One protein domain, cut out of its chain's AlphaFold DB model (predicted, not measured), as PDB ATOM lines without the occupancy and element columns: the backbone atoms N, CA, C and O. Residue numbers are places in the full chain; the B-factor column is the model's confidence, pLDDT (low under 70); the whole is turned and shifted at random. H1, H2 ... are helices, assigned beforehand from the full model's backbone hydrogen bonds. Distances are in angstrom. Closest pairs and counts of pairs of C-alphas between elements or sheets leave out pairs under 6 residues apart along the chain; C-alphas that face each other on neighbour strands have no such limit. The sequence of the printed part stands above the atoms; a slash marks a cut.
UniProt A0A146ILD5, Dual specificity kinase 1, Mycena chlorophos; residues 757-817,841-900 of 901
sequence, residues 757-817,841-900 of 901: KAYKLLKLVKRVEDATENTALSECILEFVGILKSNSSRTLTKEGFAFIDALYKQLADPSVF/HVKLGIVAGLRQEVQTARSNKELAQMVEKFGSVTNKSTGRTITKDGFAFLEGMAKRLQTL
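AT A GLANCE: This is residues 757 to 817 and 841 to 900 of the 901 residues of the protein "Dual specificity kinase 1" of Mycena chlorophos (UniProt A0A146ILD5). Six helices stand side by side in a compact bundle, with H2 and H6 along one side and H3 and H5 along the other. H1 fills the groove between H2 and H3 at one end of this block, and H4 sits by H5 and H6 at the other end; H1, H3, H4 and H6 run one way, H2 and H5 against them. The printed part has 121 residues with six named helices, H1 to H6 in order along the chain, and no named strand; the class is all helix. The whole is compact, with a radius of gyration of the C-alphas of 13.3 A, and rounded, spanning 33 by 32 by 27 A.

HOW THE PARTS SIT: H1, residues 757 to 769, forms a helical hairpin with H2, residues 774 to 789; they touch, closest at the C-alphas of Val 768 and Leu 777, 6.2 A apart. H1 also touches H3, residues 798 to 811, at a shallow tilt of 14 degrees, the same way, with the C-alphas of Val 765 and Phe 803 closest at 5.0 A. H2 and H3 are close but not clearly touching, their closest C-alphas, Leu 777 and Leu 807, being 7.7 A apart. H2 touches H6, residues 884 to 899, opposite ways at a shallow tilt of 20 degrees; the closest C-alphas, Ser 778 and Ala 894, are 4.3 A apart. H3 touches H5, residues 860 to 876, opposite ways at a shallow tilt of 22 degrees, closest at the C-alphas of Leu 811 and Ala 864, 5.1 A apart. H4, residues 841 to 853, touches H6 with residues 847 to 852 alone; the closest C-alphas, Arg 851 and Phe 889, are 4.4 A apart. H4 and H5 form a helical hairpin, in which H5 touches H4 with residues 866 to 873 alone, closest at the C-alphas of Leu 850 and Met 866, 6.6 A apart. H5 and H6, also a helical hairpin, only just touch, with 3 pairs of C-alphas within 8 A, the closest being Leu 863 and Met 893 at 7.4 A. H1 and H4 are apart, and so are H3 and H6. In H1 to H5 every O i to N i+4 pair is within hydrogen-bond range; in H6, 11 of 12 are.

IN THESE COORDINATES: H1 begins at C-alpha 757, at (35.676, 33.432, 3.703), and is 18.8 A long from first to last C-alpha. H2 measures 22.7 A, H3 20.2 A and H4 18.6 A. H5, the longest by residues with 17, measures 24.2 A and begins at C-alpha 860, at (9.677, 43.810, 0.898). H6 measures 23.1 A and ends at C-alpha 899, at (11.681, 44.556, -9.742).

THE WHOLE: The two C-alphas farthest apart are those of Ser 792 and Ser 815, 38.8 A. Residues 818 to 840 are not printed, and C-alphas 817 and 841 are 32.8 A apart across the cut. Of the links that are printed whole, H1 to H2 is tight, and H2 to H3, H4 to H5 and H5 to H6 are short. The mean pLDDT of the printed part is 78.7, and it is under 70 at residues 791 to 793, 813 to 817, 841 to 846 and 875 to 880.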
ATOM      1  N   LYS A 757      37.126  33.575   3.901       78.69
ATOM      2  CA  LYS A 757      35.676  33.432   3.703       78.69
ATOM      3  C   LYS A 757      34.861  34.160   4.778       78.69
ATOM      4  O   LYS A 757      33.900  34.845   4.450       78.69
ATOM      5  N   ALA A 758      35.221  34.001   6.051       78.25
ATOM      6  CA  ALA A 758      34.524  34.660   7.156       78.25
ATOM      7  C   ALA A 758      34.696  36.187   7.103       78.25
ATOM      8  O   ALA A 758      33.737  36.909   7.358       78.25
ATOM      9  N   TYR A 759      35.878  36.669   6.703       80.06
ATOM     10  CA  TYR A 759      36.146  38.096   6.520       80.06
ATOM     11  C   TYR A 759      35.271  38.714   5.415       80.06
ATOM     12  O   TYR A 759      34.576  39.698   5.666       80.06
ATOM     13  N   LYS A 760      35.197  38.078   4.234       82.00
ATOM     14  CA  LYS A 760      34.324  38.528   3.129       82.00
ATOM     15  C   LYS A 760      32.838  38.535   3.515       82.00
ATOM     16  O   LYS A 760      32.128  39.489   3.212       82.00
ATOM     17  N   LEU A 761      32.372  37.520   4.250       85.00
ATOM     18  CA  LEU A 761      30.988  37.470   4.745       85.00
ATOM     19  C   LEU A 761      30.679  38.575   5.767       85.00
ATOM     20  O   LEU A 761      29.584  39.122   5.744       85.00
ATOM     21  N   LEU A 762      31.626  38.939   6.636       81.19
ATOM     22  CA  LEU A 762      31.447  40.042   7.587       81.19
ATOM     23  C   LEU A 762      31.453  41.421   6.905       81.19
ATOM     24  O   LEU A 762      30.689  42.289   7.322       81.19
ATOM     25  N   LYS A 763      32.257  41.619   5.847       85.25
ATOM     26  CA  LYS A 763      32.214  42.842   5.018       85.25
ATOM     27  C   LYS A 763      30.839  42.993   4.354       85.25
ATOM     28  O   LYS A 763      30.271  44.080   4.367       85.25
ATOM     29  N   LEU A 764      30.267  41.889   3.868       87.75
ATOM     30  CA  LEU A 764      28.909  41.868   3.319       87.75
ATOM     31  C   LEU A 764      27.822  42.174   4.352       87.75
ATOM     32  O   LEU A 764      26.892  42.900   4.031       87.75
ATOM     33  N   VAL A 765      27.925  41.656   5.580       85.69
ATOM     34  CA  VAL A 765      26.958  41.968   6.652       85.69
ATOM     35  C   VAL A 765      26.877  43.478   6.884       85.69
ATOM     36  O   VAL A 765      25.776  44.016   6.901       85.69
ATOM     37  N   LYS A 766      28.026  44.165   6.970       83.19
ATOM     38  CA  LYS A 766      28.064  45.630   7.112       83.19
ATOM     39  C   LYS A 766      27.423  46.346   5.920       83.19
ATOM     40  O   LYS A 766      26.592  47.218   6.111       83.19
ATOM     41  N   ARG A 767      27.730  45.918   4.688       85.56
ATOM     42  CA  ARG A 767      27.130  46.499   3.471       85.56
ATOM     43  C   ARG A 767      25.613  46.314   3.397       85.56
ATOM     44  O   ARG A 767      24.939  47.190   2.879       85.56
ATOM     45  N   VAL A 768      25.077  45.206   3.914       85.81
ATOM     46  CA  VAL A 768      23.623  45.020   4.034       85.81
ATOM     47  C   VAL A 768      23.051  45.975   5.075       85.81
ATOM     48  O   VAL A 768      22.040  46.606   4.809       85.81
ATOM     49  N   GLU A 769      23.694  46.122   6.235       82.06
ATOM     50  CA  GLU A 769      23.254  47.057   7.280       82.06
ATOM     51  C   GLU A 769      23.257  48.525   6.811       82.06
ATOM     52  O   GLU A 769      22.390  49.281   7.239       82.06
ATOM     53  N   ASP A 770      24.140  48.895   5.881       77.94
ATOM     54  CA  ASP A 770      24.236  50.249   5.318       77.94
ATOM     55  C   ASP A 770      23.398  50.460   4.034       77.94
ATOM     56  O   ASP A 770      23.314  51.577   3.519       77.94
ATOM     57  N   ALA A 771      22.777  49.408   3.486       81.06
ATOM     58  CA  ALA A 771      22.040  49.487   2.225       81.06
ATOM     59  C   ALA A 771      20.680  50.184   2.394       81.06
ATOM     60  O   ALA A 771      19.809  49.714   3.123       81.06
ATOM     61  N   THR A 772      20.468  51.272   1.651       73.44
ATOM     62  CA  THR A 772      19.218  52.054   1.650       73.44
ATOM     63  C   THR A 772      18.304  51.760   0.455       73.44
ATOM     64  O   THR A 772      17.141  52.157   0.462       73.44
ATOM     65  N   GLU A 773      18.801  51.044  -0.561       81.31
ATOM     66  CA  GLU A 773      18.070  50.731  -1.793       81.31
ATOM     67  C   GLU A 773      17.955  49.218  -2.043       81.31
ATOM     68  O   GLU A 773      18.885  48.445  -1.789       81.31
ATOM     69  N   ASN A 774      16.837  48.792  -2.645       84.25
ATOM     70  CA  ASN A 774      16.612  47.392  -3.036       84.25
ATOM     71  C   ASN A 774      17.660  46.882  -4.045       84.25
ATOM     72  O   ASN A 774      17.982  45.691  -4.053       84.25
ATOM     73  N   THR A 775      18.220  47.773  -4.870       83.81
ATOM     74  CA  THR A 775      19.293  47.456  -5.827       83.81
ATOM     75  C   THR A 775      20.570  47.030  -5.101       83.81
ATOM     76  O   THR A 775      21.116  45.968  -5.400       83.81
ATOM     77  N   ALA A 776      20.979  47.779  -4.071       83.19
ATOM     78  CA  ALA A 776      22.153  47.466  -3.255       83.19
ATOM     79  C   ALA A 776      21.981  46.150  -2.470       83.19
ATOM     80  O   ALA A 776      22.905  45.336  -2.387       83.19
ATOM     81  N   LEU A 777      20.775  45.885  -1.951       85.44
ATOM     82  CA  LEU A 777      20.455  44.608  -1.299       85.44
ATOM     83  C   LEU A 777      20.533  43.425  -2.275       85.44
ATOM     84  O   LEU A 777      21.055  42.365  -1.921       85.44
ATOM     85  N   SER A 778      20.054  43.599  -3.511       88.44
ATOM     86  CA  SER A 778      20.150  42.579  -4.562       88.44
ATOM     87  C   SER A 778      21.603  42.212  -4.879       88.44
ATOM     88  O   SER A 778      21.925  41.028  -4.990       88.44
ATOM     89  N   GLU A 779      22.483  43.203  -5.013       88.88
ATOM     90  CA  GLU A 779      23.912  42.981  -5.271       88.88
ATOM     91  C   GLU A 779      24.581  42.213  -4.127       88.88
ATOM     92  O   GLU A 779      25.266  41.216  -4.365       88.88
ATOM     93  N   CYS A 780      24.281  42.584  -2.876       89.94
ATOM     94  CA  CYS A 780      24.792  41.885  -1.697       89.94
ATOM     95  C   CYS A 780      24.363  40.406  -1.657       89.94
ATOM     96  O   CYS A 780      25.154  39.538  -1.278       89.94
ATOM     97  N   ILE A 781      23.126  40.085  -2.064       90.75
ATOM     98  CA  ILE A 781      22.635  38.696  -2.127       90.75
ATOM     99  C   ILE A 781      23.374  37.891  -3.205       90.75
ATOM    100  O   ILE A 781      23.724  36.731  -2.969       90.75
ATOM    101  N   LEU A 782      23.626  38.479  -4.377       90.12
ATOM    102  CA  LEU A 782      24.352  37.805  -5.458       90.12
ATOM    103  C   LEU A 782      25.815  37.546  -5.077       90.12
ATOM    104  O   LEU A 782      26.321  36.445  -5.309       90.12
ATOM    105  N   GLU A 783      26.466  38.504  -4.420       89.38
ATOM    106  CA  GLU A 783      27.835  38.352  -3.921       89.38
ATOM    107  C   GLU A 783      27.920  37.283  -2.819       89.38
ATOM    108  O   GLU A 783      28.803  36.420  -2.838       89.38
ATOM    109  N   PHE A 784      26.937  37.243  -1.915       90.25
ATOM    110  CA  PHE A 784      26.809  36.191  -0.906       90.25
ATOM    111  C   PHE A 784      26.678  34.793  -1.529       90.25
ATOM    112  O   PHE A 784      27.360  33.848  -1.116       90.25
ATOM    113  N   VAL A 785      25.843  34.650  -2.564       89.06
ATOM    114  CA  VAL A 785      25.712  33.402  -3.329       89.06
ATOM    115  C   VAL A 785      27.030  33.048  -4.029       89.06
ATOM    116  O   VAL A 785      27.438  31.884  -3.996       89.06
ATOM    117  N   GLY A 786      27.728  34.034  -4.597       85.19
ATOM    118  CA  GLY A 786      29.047  33.871  -5.213       85.19
ATOM    119  C   GLY A 786      30.095  33.320  -4.242       85.19
ATOM    120  O   GLY A 786      30.742  32.315  -4.540       85.19
ATOM    121  N   ILE A 787      30.198  33.893  -3.036       85.00
ATOM    122  CA  ILE A 787      31.122  33.446  -1.973       85.00
ATOM    123  C   ILE A 787      30.808  32.019  -1.503       85.00
ATOM    124  O   ILE A 787      31.704  31.246  -1.148       85.00
ATOM    125  N   LEU A 788      29.529  31.644  -1.473       83.38
ATOM    126  CA  LEU A 788      29.113  30.301  -1.077       83.38
ATOM    127  C   LEU A 788      29.324  29.254  -2.179       83.38
ATOM    128  O   LEU A 788      29.516  28.081  -1.852       83.38
ATOM    129  N   LYS A 789      29.305  29.655  -3.457       81.44
ATOM    130  CA  LYS A 789      29.566  28.780  -4.611       81.44
ATOM    131  C   LYS A 789      31.052  28.611  -4.929       81.44
ATOM    132  O   LYS A 789      31.429  27.539  -5.391       81.44
ATOM    133  N   SER A 790      31.881  29.625  -4.674       76.62
ATOM    134  CA  SER A 790      33.324  29.604  -4.968       76.62
ATOM    135  C   SER A 790      34.136  28.693  -4.043       76.62
ATOM    136  O   SER A 790      35.293  28.389  -4.324       76.62
ATOM    137  N   ASN A 791      33.546  28.229  -2.939       62.38
ATOM    138  CA  ASN A 791      34.225  27.413  -1.942       62.38
ATOM    139  C   ASN A 791      33.711  25.962  -1.952       62.38
ATOM    140  O   ASN A 791      32.518  25.712  -2.125       62.38
ATOM    141  N   SER A 792      34.595  24.993  -1.690       53.81
ATOM    142  CA  SER A 792      34.266  23.557  -1.673       53.81
ATOM    143  C   SER A 792      33.210  23.182  -0.621       53.81
ATOM    144  O   SER A 792      32.544  22.152  -0.744       53.81
ATOM    145  N   SER A 793      33.002  24.032   0.394       59.31
ATOM    146  CA  SER A 793      31.983  23.854   1.432       59.31
ATOM    147  C   SER A 793      30.792  24.806   1.259       59.31
ATOM    148  O   SER A 793      30.869  25.995   1.590       59.31
ATOM    149  N   ARG A 794      29.641  24.239   0.865       70.62
ATOM    150  CA  ARG A 794      28.311  24.894   0.782       70.62
ATOM    151  C   ARG A 794      27.644  25.109   2.150       70.62
ATOM    152  O   ARG A 794      26.432  25.281   2.246       70.62
ATOM    153  N   THR A 795      28.435  25.044   3.218       74.56
ATOM    154  CA  THR A 795      27.990  25.172   4.606       74.56
ATOM    155  C   THR A 795      27.943  26.646   5.012       74.56
ATOM    156  O   THR A 795      28.945  27.356   4.911       74.56
ATOM    157  N   LEU A 796      26.787  27.082   5.498       76.94
ATOM    158  CA  LEU A 796      26.501  28.364   6.118       76.94
ATOM    159  C   LEU A 796      27.207  28.449   7.476       76.94
ATOM    160  O   LEU A 796      26.938  27.682   8.405       76.94
ATOM    161  N   THR A 797      28.176  29.347   7.579       80.81
ATOM    162  CA  THR A 797      28.904  29.595   8.826       80.81
ATOM    163  C   THR A 797      28.103  30.530   9.736       80.81
ATOM    164  O   THR A 797      27.001  30.959   9.389       80.81
ATOM    165  N   LYS A 798      28.634  30.845  10.923       79.69
ATOM    166  CA  LYS A 798      28.002  31.798  11.849       79.69
ATOM    167  C   LYS A 798      27.800  33.164  11.176       79.69
ATOM    168  O   LYS A 798      26.747  33.768  11.330       79.69
ATOM    169  N   GLU A 799      28.776  33.588  10.383       81.88
ATOM    170  CA  GLU A 799      28.781  34.828   9.602       81.88
ATOM    171  C   GLU A 799      27.742  34.770   8.476       81.88
ATOM    172  O   GLU A 799      27.064  35.751   8.199       81.88
ATOM    173  N   GLY A 800      27.536  33.591   7.881       83.44
ATOM    174  CA  GLY A 800      26.487  33.389   6.886       83.44
ATOM    175  C   GLY A 800      25.068  33.507   7.448       83.44
ATOM    176  O   GLY A 800      24.193  34.047   6.782       83.44
ATOM    177  N   PHE A 801      24.829  33.058   8.685       85.62
ATOM    178  CA  PHE A 801      23.554  33.314   9.368       85.62
ATOM    179  C   PHE A 801      23.404  34.778   9.791       85.62
ATOM    180  O   PHE A 801      22.293  35.295   9.745       85.62
ATOM    181  N   ALA A 802      24.501  35.449  10.159       82.81
ATOM    182  CA  ALA A 802      24.485  36.883  10.447       82.81
ATOM    183  C   ALA A 802      24.080  37.703   9.210       82.81
ATOM    184  O   ALA A 802      23.295  38.634   9.338       82.81
ATOM    185  N   PHE A 803      24.523  37.304   8.013       88.81
ATOM    186  CA  PHE A 803      24.087  37.917   6.755       88.81
ATOM    187  C   PHE A 803      22.578  37.763   6.519       88.81
ATOM    188  O   PHE A 803      21.903  38.734   6.193       88.81
ATOM    189  N   ILE A 804      22.023  36.563   6.728       88.81
ATOM    190  CA  ILE A 804      20.576  36.318   6.581       88.81
ATOM    191  C   ILE A 804      19.765  37.135   7.604       88.81
ATOM    192  O   ILE A 804      18.699  37.644   7.269       88.81
ATOM    193  N   ASP A 805      20.268  37.278   8.833       83.38
ATOM    194  CA  ASP A 805      19.638  38.086   9.887       83.38
ATOM    195  C   ASP A 805      19.663  39.588   9.553       83.38
ATOM    196  O   ASP A 805      18.644  40.260   9.695       83.38
ATOM    197  N   ALA A 806      20.791  40.104   9.051       84.62
ATOM    198  CA  ALA A 806      20.912  41.487   8.583       84.62
ATOM    199  C   ALA A 806      19.986  41.767   7.390       84.62
ATOM    200  O   ALA A 806      19.284  42.776   7.367       84.62
ATOM    201  N   LEU A 807      19.905  40.829   6.441       87.12
ATOM    202  CA  LEU A 807      19.019  40.939   5.285       87.12
ATOM    203  C   LEU A 807      17.541  40.937   5.690       87.12
ATOM    204  O   LEU A 807      16.758  41.728   5.173       87.12
ATOM    205  N   TYR A 808      17.154  40.082   6.638       86.62
ATOM    206  CA  TYR A 808      15.806  40.098   7.202       86.62
ATOM    207  C   TYR A 808      15.486  41.445   7.856       86.62
ATOM    208  O   TYR A 808      14.425  42.005   7.598       86.62
ATOM    209  N   LYS A 809      16.406  41.974   8.673       82.44
ATOM    210  CA  LYS A 809      16.232  43.254   9.375       82.44
ATOM    211  C   LYS A 809      16.057  44.438   8.434       82.44
ATOM    212  O   LYS A 809      15.290  45.323   8.774       82.44
ATOM    213  N   GLN A 810      16.733  44.441   7.286       83.06
ATOM    214  CA  GLN A 810      16.579  45.503   6.290       83.06
ATOM    215  C   GLN A 810      15.307  45.375   5.449       83.06
ATOM    216  O   GLN A 810      14.734  46.372   5.021       83.06
ATOM    217  N   LEU A 811      14.837  44.149   5.206       80.94
ATOM    218  CA  LEU A 811      13.582  43.916   4.483       80.94
ATOM    219  C   LEU A 811      12.341  44.099   5.373       80.94
ATOM    220  O   LEU A 811      11.252  44.382   4.867       80.94
ATOM    221  N   ALA A 812      12.487  43.898   6.685       76.69
ATOM    222  CA  ALA A 812      11.466  44.153   7.691       76.69
ATOM    223  C   ALA A 812      11.511  45.617   8.157       76.69
ATOM    224  O   ALA A 812      12.554  46.255   8.163       76.69
ATOM    225  N   ASP A 813      10.367  46.160   8.565       63.19
ATOM    226  CA  ASP A 813      10.284  47.527   9.086       63.19
ATOM    227  C   ASP A 813      11.169  47.674  10.352       63.19
ATOM    228  O   ASP A 813      10.972  46.905  11.306       63.19
ATOM    229  N   PRO A 814      12.123  48.631  10.406       50.34
ATOM    230  CA  PRO A 814      13.072  48.783  11.518       50.34
ATOM    231  C   PRO A 814      12.407  49.117  12.867       50.34
ATOM    232  O   PRO A 814      13.064  49.084  13.907       50.34
ATOM    233  N   SER A 815      11.103  49.412  12.876       43.53
ATOM    234  CA  SER A 815      10.310  49.697  14.078       43.53
ATOM    235  C   SER A 815       9.763  48.452  14.805       43.53
ATOM    236  O   SER A 815       9.262  48.563  15.928       43.53
ATOM    237  N   VAL A 816       9.872  47.251  14.224       40.41
ATOM    238  CA  VAL A 816       9.329  46.015  14.816       40.41
ATOM    239  C   VAL A 816      10.416  45.262  15.592       40.41
ATOM    240  O   VAL A 816      11.166  44.451  15.053       40.41
ATOM    241  N   PHE A 817      10.482  45.511  16.901       36.09
ATOM    242  CA  PHE A 817      11.364  44.805  17.836       36.09
ATOM    243  C   PHE A 817      11.031  43.300  17.911       36.09
ATOM    244  O   PHE A 817      10.016  42.919  18.497       36.09
ATOM    245  N   HIS A 841      11.647  15.182   4.636       49.31
ATOM    246  CA  HIS A 841      11.091  15.363   3.287       49.31
ATOM    247  C   HIS A 841      10.083  16.522   3.203       49.31
ATOM    248  O   HIS A 841      10.048  17.223   2.195       49.31
ATOM    249  N   VAL A 842       9.336  16.785   4.283       51.16
ATOM    250  CA  VAL A 842       8.403  17.924   4.370       51.16
ATOM    251  C   VAL A 842       9.178  19.245   4.302       51.16
ATOM    252  O   VAL A 842       8.746  20.193   3.660       51.16
ATOM    253  N   LYS A 843      10.394  19.286   4.864       52.50
ATOM    254  CA  LYS A 843      11.236  20.493   4.963       52.50
ATOM    255  C   LYS A 843      11.978  20.849   3.670       52.50
ATOM    256  O   LYS A 843      12.168  22.030   3.393       52.50
ATOM    257  N   LEU A 844      12.355  19.855   2.859       54.12
ATOM    258  CA  LEU A 844      12.847  20.072   1.488       54.12
ATOM    259  C   LEU A 844      11.739  20.636   0.580       54.12
ATOM    260  O   LEU A 844      12.015  21.520  -0.230       54.12
ATOM    261  N   GLY A 845      10.487  20.204   0.786       64.38
ATOM    262  CA  GLY A 845       9.309  20.782   0.131       64.38
ATOM    263  C   GLY A 845       9.105  22.267   0.449       64.38
ATOM    264  O   GLY A 845       8.745  23.029  -0.440       64.38
ATOM    265  N   ILE A 846       9.428  22.708   1.674       69.94
ATOM    266  CA  ILE A 846       9.308  24.120   2.076       69.94
ATOM    267  C   ILE A 846      10.281  25.016   1.293       69.94
ATOM    268  O   ILE A 846       9.866  26.049   0.786       69.94
ATOM    269  N   VAL A 847      11.557  24.635   1.142       78.25
ATOM    270  CA  VAL A 847      12.532  25.453   0.380       78.25
ATOM    271  C   VAL A 847      12.192  25.478  -1.115       78.25
ATOM    272  O   VAL A 847      12.321  26.518  -1.761       78.25
ATOM    273  N   ALA A 848      11.705  24.359  -1.660       77.62
ATOM    274  CA  ALA A 848      11.204  24.298  -3.031       77.62
ATOM    275  C   ALA A 848       9.948  25.174  -3.236       77.62
ATOM    276  O   ALA A 848       9.829  25.826  -4.273       77.62
ATOM    277  N   GLY A 849       9.060  25.244  -2.238       81.00
ATOM    278  CA  GLY A 849       7.913  26.156  -2.213       81.00
ATOM    279  C   GLY A 849       8.338  27.625  -2.155       81.00
ATOM    280  O   GLY A 849       7.927  28.412  -3.002       81.00
ATOM    281  N   LEU A 850       9.263  27.977  -1.253       85.50
ATOM    282  CA  LEU A 850       9.806  29.339  -1.133       85.50
ATOM    283  C   LEU A 850      10.409  29.841  -2.452       85.50
ATOM    284  O   LEU A 850      10.220  30.997  -2.817       85.50
ATOM    285  N   ARG A 851      11.092  28.971  -3.207       84.75
ATOM    286  CA  ARG A 851      11.621  29.294  -4.544       84.75
ATOM    287  C   ARG A 851      10.523  29.712  -5.530       84.75
ATOM    288  O   ARG A 851      10.767  30.594  -6.353       84.75
ATOM    289  N   GLN A 852       9.357  29.068  -5.493       81.69
ATOM    290  CA  GLN A 852       8.223  29.422  -6.353       81.69
ATOM    291  C   GLN A 852       7.537  30.701  -5.855       81.69
ATOM    292  O   GLN A 852       7.246  31.590  -6.652       81.69
ATOM    293  N   GLU A 853       7.353  30.829  -4.539       83.69
ATOM    294  CA  GLU A 853       6.695  31.978  -3.907       83.69
ATOM    295  C   GLU A 853       7.464  33.294  -4.119       83.69
ATOM    296  O   GLU A 853       6.842  34.323  -4.399       83.69
ATOM    297  N   VAL A 854       8.805  33.267  -4.090       89.19
ATOM    298  CA  VAL A 854       9.649  34.472  -4.222       89.19
ATOM    299  C   VAL A 854       9.425  35.217  -5.542       89.19
ATOM    300  O   VAL A 854       9.546  36.438  -5.594       89.19
ATOM    301  N   GLN A 855       9.044  34.505  -6.610       83.44
ATOM    302  CA  GLN A 855       8.775  35.111  -7.919       83.44
ATOM    303  C   GLN A 855       7.485  35.942  -7.926       83.44
ATOM    304  O   GLN A 855       7.318  36.818  -8.771       83.44
ATOM    305  N   THR A 856       6.582  35.680  -6.980       82.94
ATOM    306  CA  THR A 856       5.255  36.305  -6.892       82.94
ATOM    307  C   THR A 856       5.133  37.355  -5.785       82.94
ATOM    308  O   THR A 856       4.134  38.074  -5.756       82.94
ATOM    309  N   ALA A 857       6.145  37.485  -4.917       83.94
ATOM    310  CA  ALA A 857       6.136  38.393  -3.767       83.94
ATOM    311  C   ALA A 857       5.910  39.854  -4.190       83.94
ATOM    312  O   ALA A 857       6.582  40.343  -5.092       83.94
ATOM    313  N   ARG A 858       4.971  40.576  -3.580       81.81
ATOM    314  CA  ARG A 858       4.572  41.938  -3.989       81.81
ATOM    315  C   ARG A 858       5.172  43.048  -3.130       81.81
ATOM    316  O   ARG A 858       5.023  44.212  -3.485       81.81
ATOM    317  N   SER A 859       5.828  42.711  -2.020       85.12
ATOM    318  CA  SER A 859       6.395  43.688  -1.085       85.12
ATOM    319  C   SER A 859       7.673  43.191  -0.406       85.12
ATOM    320  O   SER A 859       7.878  41.984  -0.256       85.12
ATOM    321  N   ASN A 860       8.494  44.125   0.086       83.44
ATOM    322  CA  ASN A 860       9.677  43.810   0.898       83.44
ATOM    323  C   ASN A 860       9.311  43.056   2.188       83.44
ATOM    324  O   ASN A 860      10.036  42.156   2.605       83.44
ATOM    325  N   LYS A 861       8.128  43.324   2.758       81.94
ATOM    326  CA  LYS A 861       7.605  42.620   3.938       81.94
ATOM    327  C   LYS A 861       7.333  41.135   3.674       81.94
ATOM    328  O   LYS A 861       7.595  40.301   4.537       81.94
ATOM    329  N   GLU A 862       6.827  40.793   2.489       83.31
ATOM    330  CA  GLU A 862       6.651  39.392   2.079       83.31
ATOM    331  C   GLU A 862       8.004  38.702   1.872       83.31
ATOM    332  O   GLU A 862       8.187  37.570   2.319       83.31
ATOM    333  N   LEU A 863       8.980  39.400   1.279       86.06
ATOM    334  CA  LEU A 863      10.343  38.884   1.144       86.06
ATOM    335  C   LEU A 863      11.003  38.648   2.512       86.06
ATOM    336  O   LEU A 863      11.602  37.594   2.715       86.06
ATOM    337  N   ALA A 864      10.820  39.549   3.482       85.44
ATOM    338  CA  ALA A 864      11.319  39.374   4.848       85.44
ATOM    339  C   ALA A 864      10.770  38.089   5.497       85.44
ATOM    340  O   ALA A 864      11.530  37.270   6.015       85.44
ATOM    341  N   GLN A 865       9.461  37.839   5.396       83.94
ATOM    342  CA  GLN A 865       8.851  36.608   5.921       83.94
ATOM    343  C   GLN A 865       9.411  35.342   5.254       83.94
ATOM    344  O   GLN A 865       9.570  34.304   5.903       83.94
ATOM    345  N   MET A 866       9.735  35.410   3.961       86.94
ATOM    346  CA  MET A 866      10.371  34.301   3.246       86.94
ATOM    347  C   MET A 866      11.818  34.073   3.708       86.94
ATOM    348  O   MET A 866      12.220  32.918   3.864       86.94
ATOM    349  N   VAL A 867      12.582  35.135   3.995       88.12
ATOM    350  CA  VAL A 867      13.948  35.052   4.550       88.12
ATOM    351  C   VAL A 867      13.946  34.445   5.955       88.12
ATOM    352  O   VAL A 867      14.776  33.583   6.246       88.12
ATOM    353  N   GLU A 868      12.984  34.807   6.807       84.81
ATOM    354  CA  GLU A 868      12.820  34.214   8.142       84.81
ATOM    355  C   GLU A 868      12.508  32.712   8.054       84.81
ATOM    356  O   GLU A 868      13.154  31.882   8.706       84.81
ATOM    357  N   LYS A 869      11.554  32.331   7.193       81.75
ATOM    358  CA  LYS A 869      11.231  30.922   6.934       81.75
ATOM    359  C   LYS A 869      12.457  30.173   6.412       81.75
ATOM    360  O   LYS A 869      12.786  29.118   6.956       81.75
ATOM    361  N   PHE A 870      13.178  30.737   5.442       86.31
ATOM    362  CA  PHE A 870      14.408  30.161   4.900       86.31
ATOM    363  C   PHE A 870      15.483  29.966   5.981       86.31
ATOM    364  O   PHE A 870      16.028  28.865   6.109       86.31
ATOM    365  N   GLY A 871      15.736  30.984   6.810       80.50
ATOM    366  CA  GLY A 871      16.682  30.945   7.928       80.50
ATOM    367  C   GLY A 871      16.298  29.923   9.004       80.50
ATOM    368  O   GLY A 871      17.139  29.164   9.485       80.50
ATOM    369  N   SER A 872      15.011  29.821   9.342       75.75
ATOM    370  CA  SER A 872      14.522  28.858  10.336       75.75
ATOM    371  C   SER A 872      14.623  27.405   9.852       75.75
ATOM    372  O   SER A 872      14.997  26.522  10.631       75.75
ATOM    373  N   VAL A 873      14.357  27.154   8.564       73.94
ATOM    374  CA  VAL A 873      14.455  25.826   7.941       73.94
ATOM    375  C   VAL A 873      15.916  25.411   7.784       73.94
ATOM    376  O   VAL A 873      16.262  24.270   8.090       73.94
ATOM    377  N   THR A 874      16.801  26.328   7.388       70.75
ATOM    378  CA  THR A 874      18.248  26.062   7.274       70.75
ATOM    379  C   THR A 874      18.950  25.931   8.631       70.75
ATOM    380  O   THR A 874      19.907  25.168   8.739       70.75
ATOM    381  N   ASN A 875      18.468  26.588   9.696       66.31
ATOM    382  CA  ASN A 875      19.027  26.463  11.053       66.31
ATOM    383  C   ASN A 875      18.534  25.201  11.799       66.31
ATOM    384  O   ASN A 875      19.257  24.642  12.622       66.31
ATOM    385  N   LYS A 876      17.306  24.729  11.521       58.34
ATOM    386  CA  LYS A 876      16.691  23.554  12.183       58.34
ATOM    387  C   LYS A 876      16.864  22.228  11.420       58.34
ATOM    388  O   LYS A 876      16.486  21.185  11.961       58.34
ATOM    389  N   SER A 877      17.369  22.242  10.185       45.75
ATOM    390  CA  SER A 877      17.612  21.036   9.377       45.75
ATOM    391  C   SER A 877      19.035  20.475   9.543       45.75
ATOM    392  O   SER A 877      19.891  21.049  10.211       45.75
ATOM    393  N   THR A 878      19.240  19.286   8.980       43.84
ATOM    394  CA  THR A 878      20.314  18.286   9.136       43.84
ATOM    395  C   THR A 878      21.714  18.704   8.653       43.84
ATOM    396  O   THR A 878      22.465  17.907   8.099       43.84
ATOM    397  N   GLY A 879      22.107  19.951   8.881       50.19
ATOM    398  CA  GLY A 879      23.422  20.471   8.532       50.19
ATOM    399  C   GLY A 879      23.282  21.854   7.936       50.19
ATOM    400  O   GLY A 879      22.392  22.108   7.137       50.19
ATOM    401  N   ARG A 880      24.185  22.755   8.309       65.44
ATOM    402  CA  ARG A 880      24.196  24.155   7.875       65.44
ATOM    403  C   ARG A 880      24.393  24.322   6.349       65.44
ATOM    404  O   ARG A 880      24.791  25.380   5.914       65.44
ATOM    405  N   THR A 881      24.210  23.304   5.514       70.81
ATOM    406  CA  THR A 881      24.474  23.307   4.067       70.81
ATOM    407  C   THR A 881      23.290  23.809   3.246       70.81
ATOM    408  O   THR A 881      22.183  23.299   3.393       70.81
ATOM    409  N   ILE A 882      23.532  24.749   2.330       77.56
ATOM    410  CA  ILE A 882      22.507  25.275   1.417       77.56
ATOM    411  C   ILE A 882      22.315  24.314   0.233       77.56
ATOM    412  O   ILE A 882      23.271  23.927  -0.446       77.56
ATOM    413  N   THR A 883      21.064  23.910  -0.004       82.44
ATOM    414  CA  THR A 883      20.661  23.037  -1.117       82.44
ATOM    415  C   THR A 883      20.596  23.804  -2.442       82.44
ATOM    416  O   THR A 883      20.596  25.033  -2.467       82.44
ATOM    417  N   LYS A 884      20.500  23.087  -3.572       81.94
ATOM    418  CA  LYS A 884      20.334  23.702  -4.904       81.94
ATOM    419  C   LYS A 884      19.106  24.623  -4.963       81.94
ATOM    420  O   LYS A 884      19.200  25.710  -5.523       81.94
ATOM    421  N   ASP A 885      17.998  24.220  -4.342       80.62
ATOM    422  CA  ASP A 885      16.789  25.048  -4.263       80.62
ATOM    423  C   ASP A 885      16.957  26.256  -3.338       80.62
ATOM    424  O   ASP A 885      16.404  27.311  -3.624       80.62
ATOM    425  N   GLY A 886      17.783  26.150  -2.291       85.00
ATOM    426  CA  GLY A 886      18.138  27.296  -1.456       85.00
ATOM    427  C   GLY A 886      18.955  28.354  -2.204       85.00
ATOM    428  O   GLY A 886      18.691  29.542  -2.052       85.00
ATOM    429  N   PHE A 887      19.885  27.943  -3.074       88.75
ATOM    430  CA  PHE A 887      20.583  28.882  -3.963       88.75
ATOM    431  C   PHE A 887      19.631  29.534  -4.969       88.75
ATOM    432  O   PHE A 887      19.665  30.748  -5.140       88.75
ATOM    433  N   ALA A 888      18.743  28.748  -5.583       86.94
ATOM    434  CA  ALA A 888      17.760  29.266  -6.532       86.94
ATOM    435  C   ALA A 888      16.742  30.222  -5.877       86.94
ATOM    436  O   ALA A 888      16.279  31.156  -6.525       86.94
ATOM    437  N   PHE A 889      16.406  30.012  -4.601       92.38
ATOM    438  CA  PHE A 889      15.598  30.942  -3.811       92.38
ATOM    439  C   PHE A 889      16.316  32.284  -3.600       92.38
ATOM    440  O   PHE A 889      15.735  33.324  -3.897       92.38
ATOM    441  N   LEU A 890      17.581  32.272  -3.156       90.69
ATOM    442  CA  LEU A 890      18.363  33.498  -2.935       90.69
ATOM    443  C   LEU A 890      18.572  34.291  -4.238       90.69
ATOM    444  O   LEU A 890      18.391  35.504  -4.258       90.69
ATOM    445  N   GLU A 891      18.871  33.611  -5.346       91.56
ATOM    446  CA  GLU A 891      18.974  34.242  -6.672       91.56
ATOM    447  C   GLU A 891      17.632  34.806  -7.157       91.56
ATOM    448  O   GLU A 891      17.573  35.905  -7.709       91.56
ATOM    449  N   GLY A 892      16.535  34.076  -6.923       88.94
ATOM    450  CA  GLY A 892      15.185  34.544  -7.231       88.94
ATOM    451  C   GLY A 892      14.799  35.786  -6.425       88.94
ATOM    452  O   GLY A 892      14.160  36.689  -6.963       88.94
ATOM    453  N   MET A 893      15.228  35.861  -5.165       90.81
ATOM    454  CA  MET A 893      15.006  37.010  -4.292       90.81
ATOM    455  C   MET A 893      15.776  38.246  -4.760       90.81
ATOM    456  O   MET A 893      15.183  39.318  -4.833       90.81
ATOM    457  N   ALA A 894      17.050  38.100  -5.144       90.25
ATOM    458  CA  ALA A 894      17.836  39.195  -5.719       90.25
ATOM    459  C   ALA A 894      17.148  39.769  -6.969       90.25
ATOM    460  O   ALA A 894      16.859  40.962  -7.052       90.25
ATOM    461  N   LYS A 895      16.735  38.889  -7.891       89.12
ATOM    462  CA  LYS A 895      15.986  39.289  -9.088       89.12
ATOM    463  C   LYS A 895      14.664  39.979  -8.745       89.12
ATOM    464  O   LYS A 895      14.261  40.910  -9.440       89.12
ATOM    465  N   ARG A 896      13.970  39.534  -7.693       88.75
ATOM    466  CA  ARG A 896      12.705  40.147  -7.278       88.75
ATOM    467  C   ARG A 896      12.913  41.535  -6.680       88.75
ATOM    468  O   ARG A 896      12.153  42.430  -7.036       88.75
ATOM    469  N   LEU A 897      13.944  41.731  -5.861       86.19
ATOM    470  CA  LEU A 897      14.280  43.031  -5.271       86.19
ATOM    471  C   LEU A 897      14.547  44.101  -6.332       86.19
ATOM    472  O   LEU A 897      14.062  45.212  -6.189       86.19
ATOM    473  N   GLN A 898      15.185  43.750  -7.452       85.19
ATOM    474  CA  GLN A 898      15.367  44.676  -8.582       85.19
ATOM    475  C   GLN A 898      14.049  45.091  -9.260       85.19
ATOM    476  O   GLN A 898      13.973  46.138  -9.897       85.19
ATOM    477  N   THR A 899      13.002  44.264  -9.157       83.50
ATOM    478  CA  THR A 899      11.681  44.556  -9.742       83.50
ATOM    479  C   THR A 899      10.732  45.276  -8.786       83.50
ATOM    480  O   THR A 899       9.721  45.813  -9.237       83.50
ATOM    481  N   LEU A 900      11.026  45.267  -7.483       77.12
ATOM    482  CA  LEU A 900      10.252  45.965  -6.462       77.12
ATOM    483  C   LEU A 900      10.822  47.381  -6.317       77.12
ATOM    484  O   LEU A 900      11.927  47.552  -5.805       77.12
TER     485      LEU A 900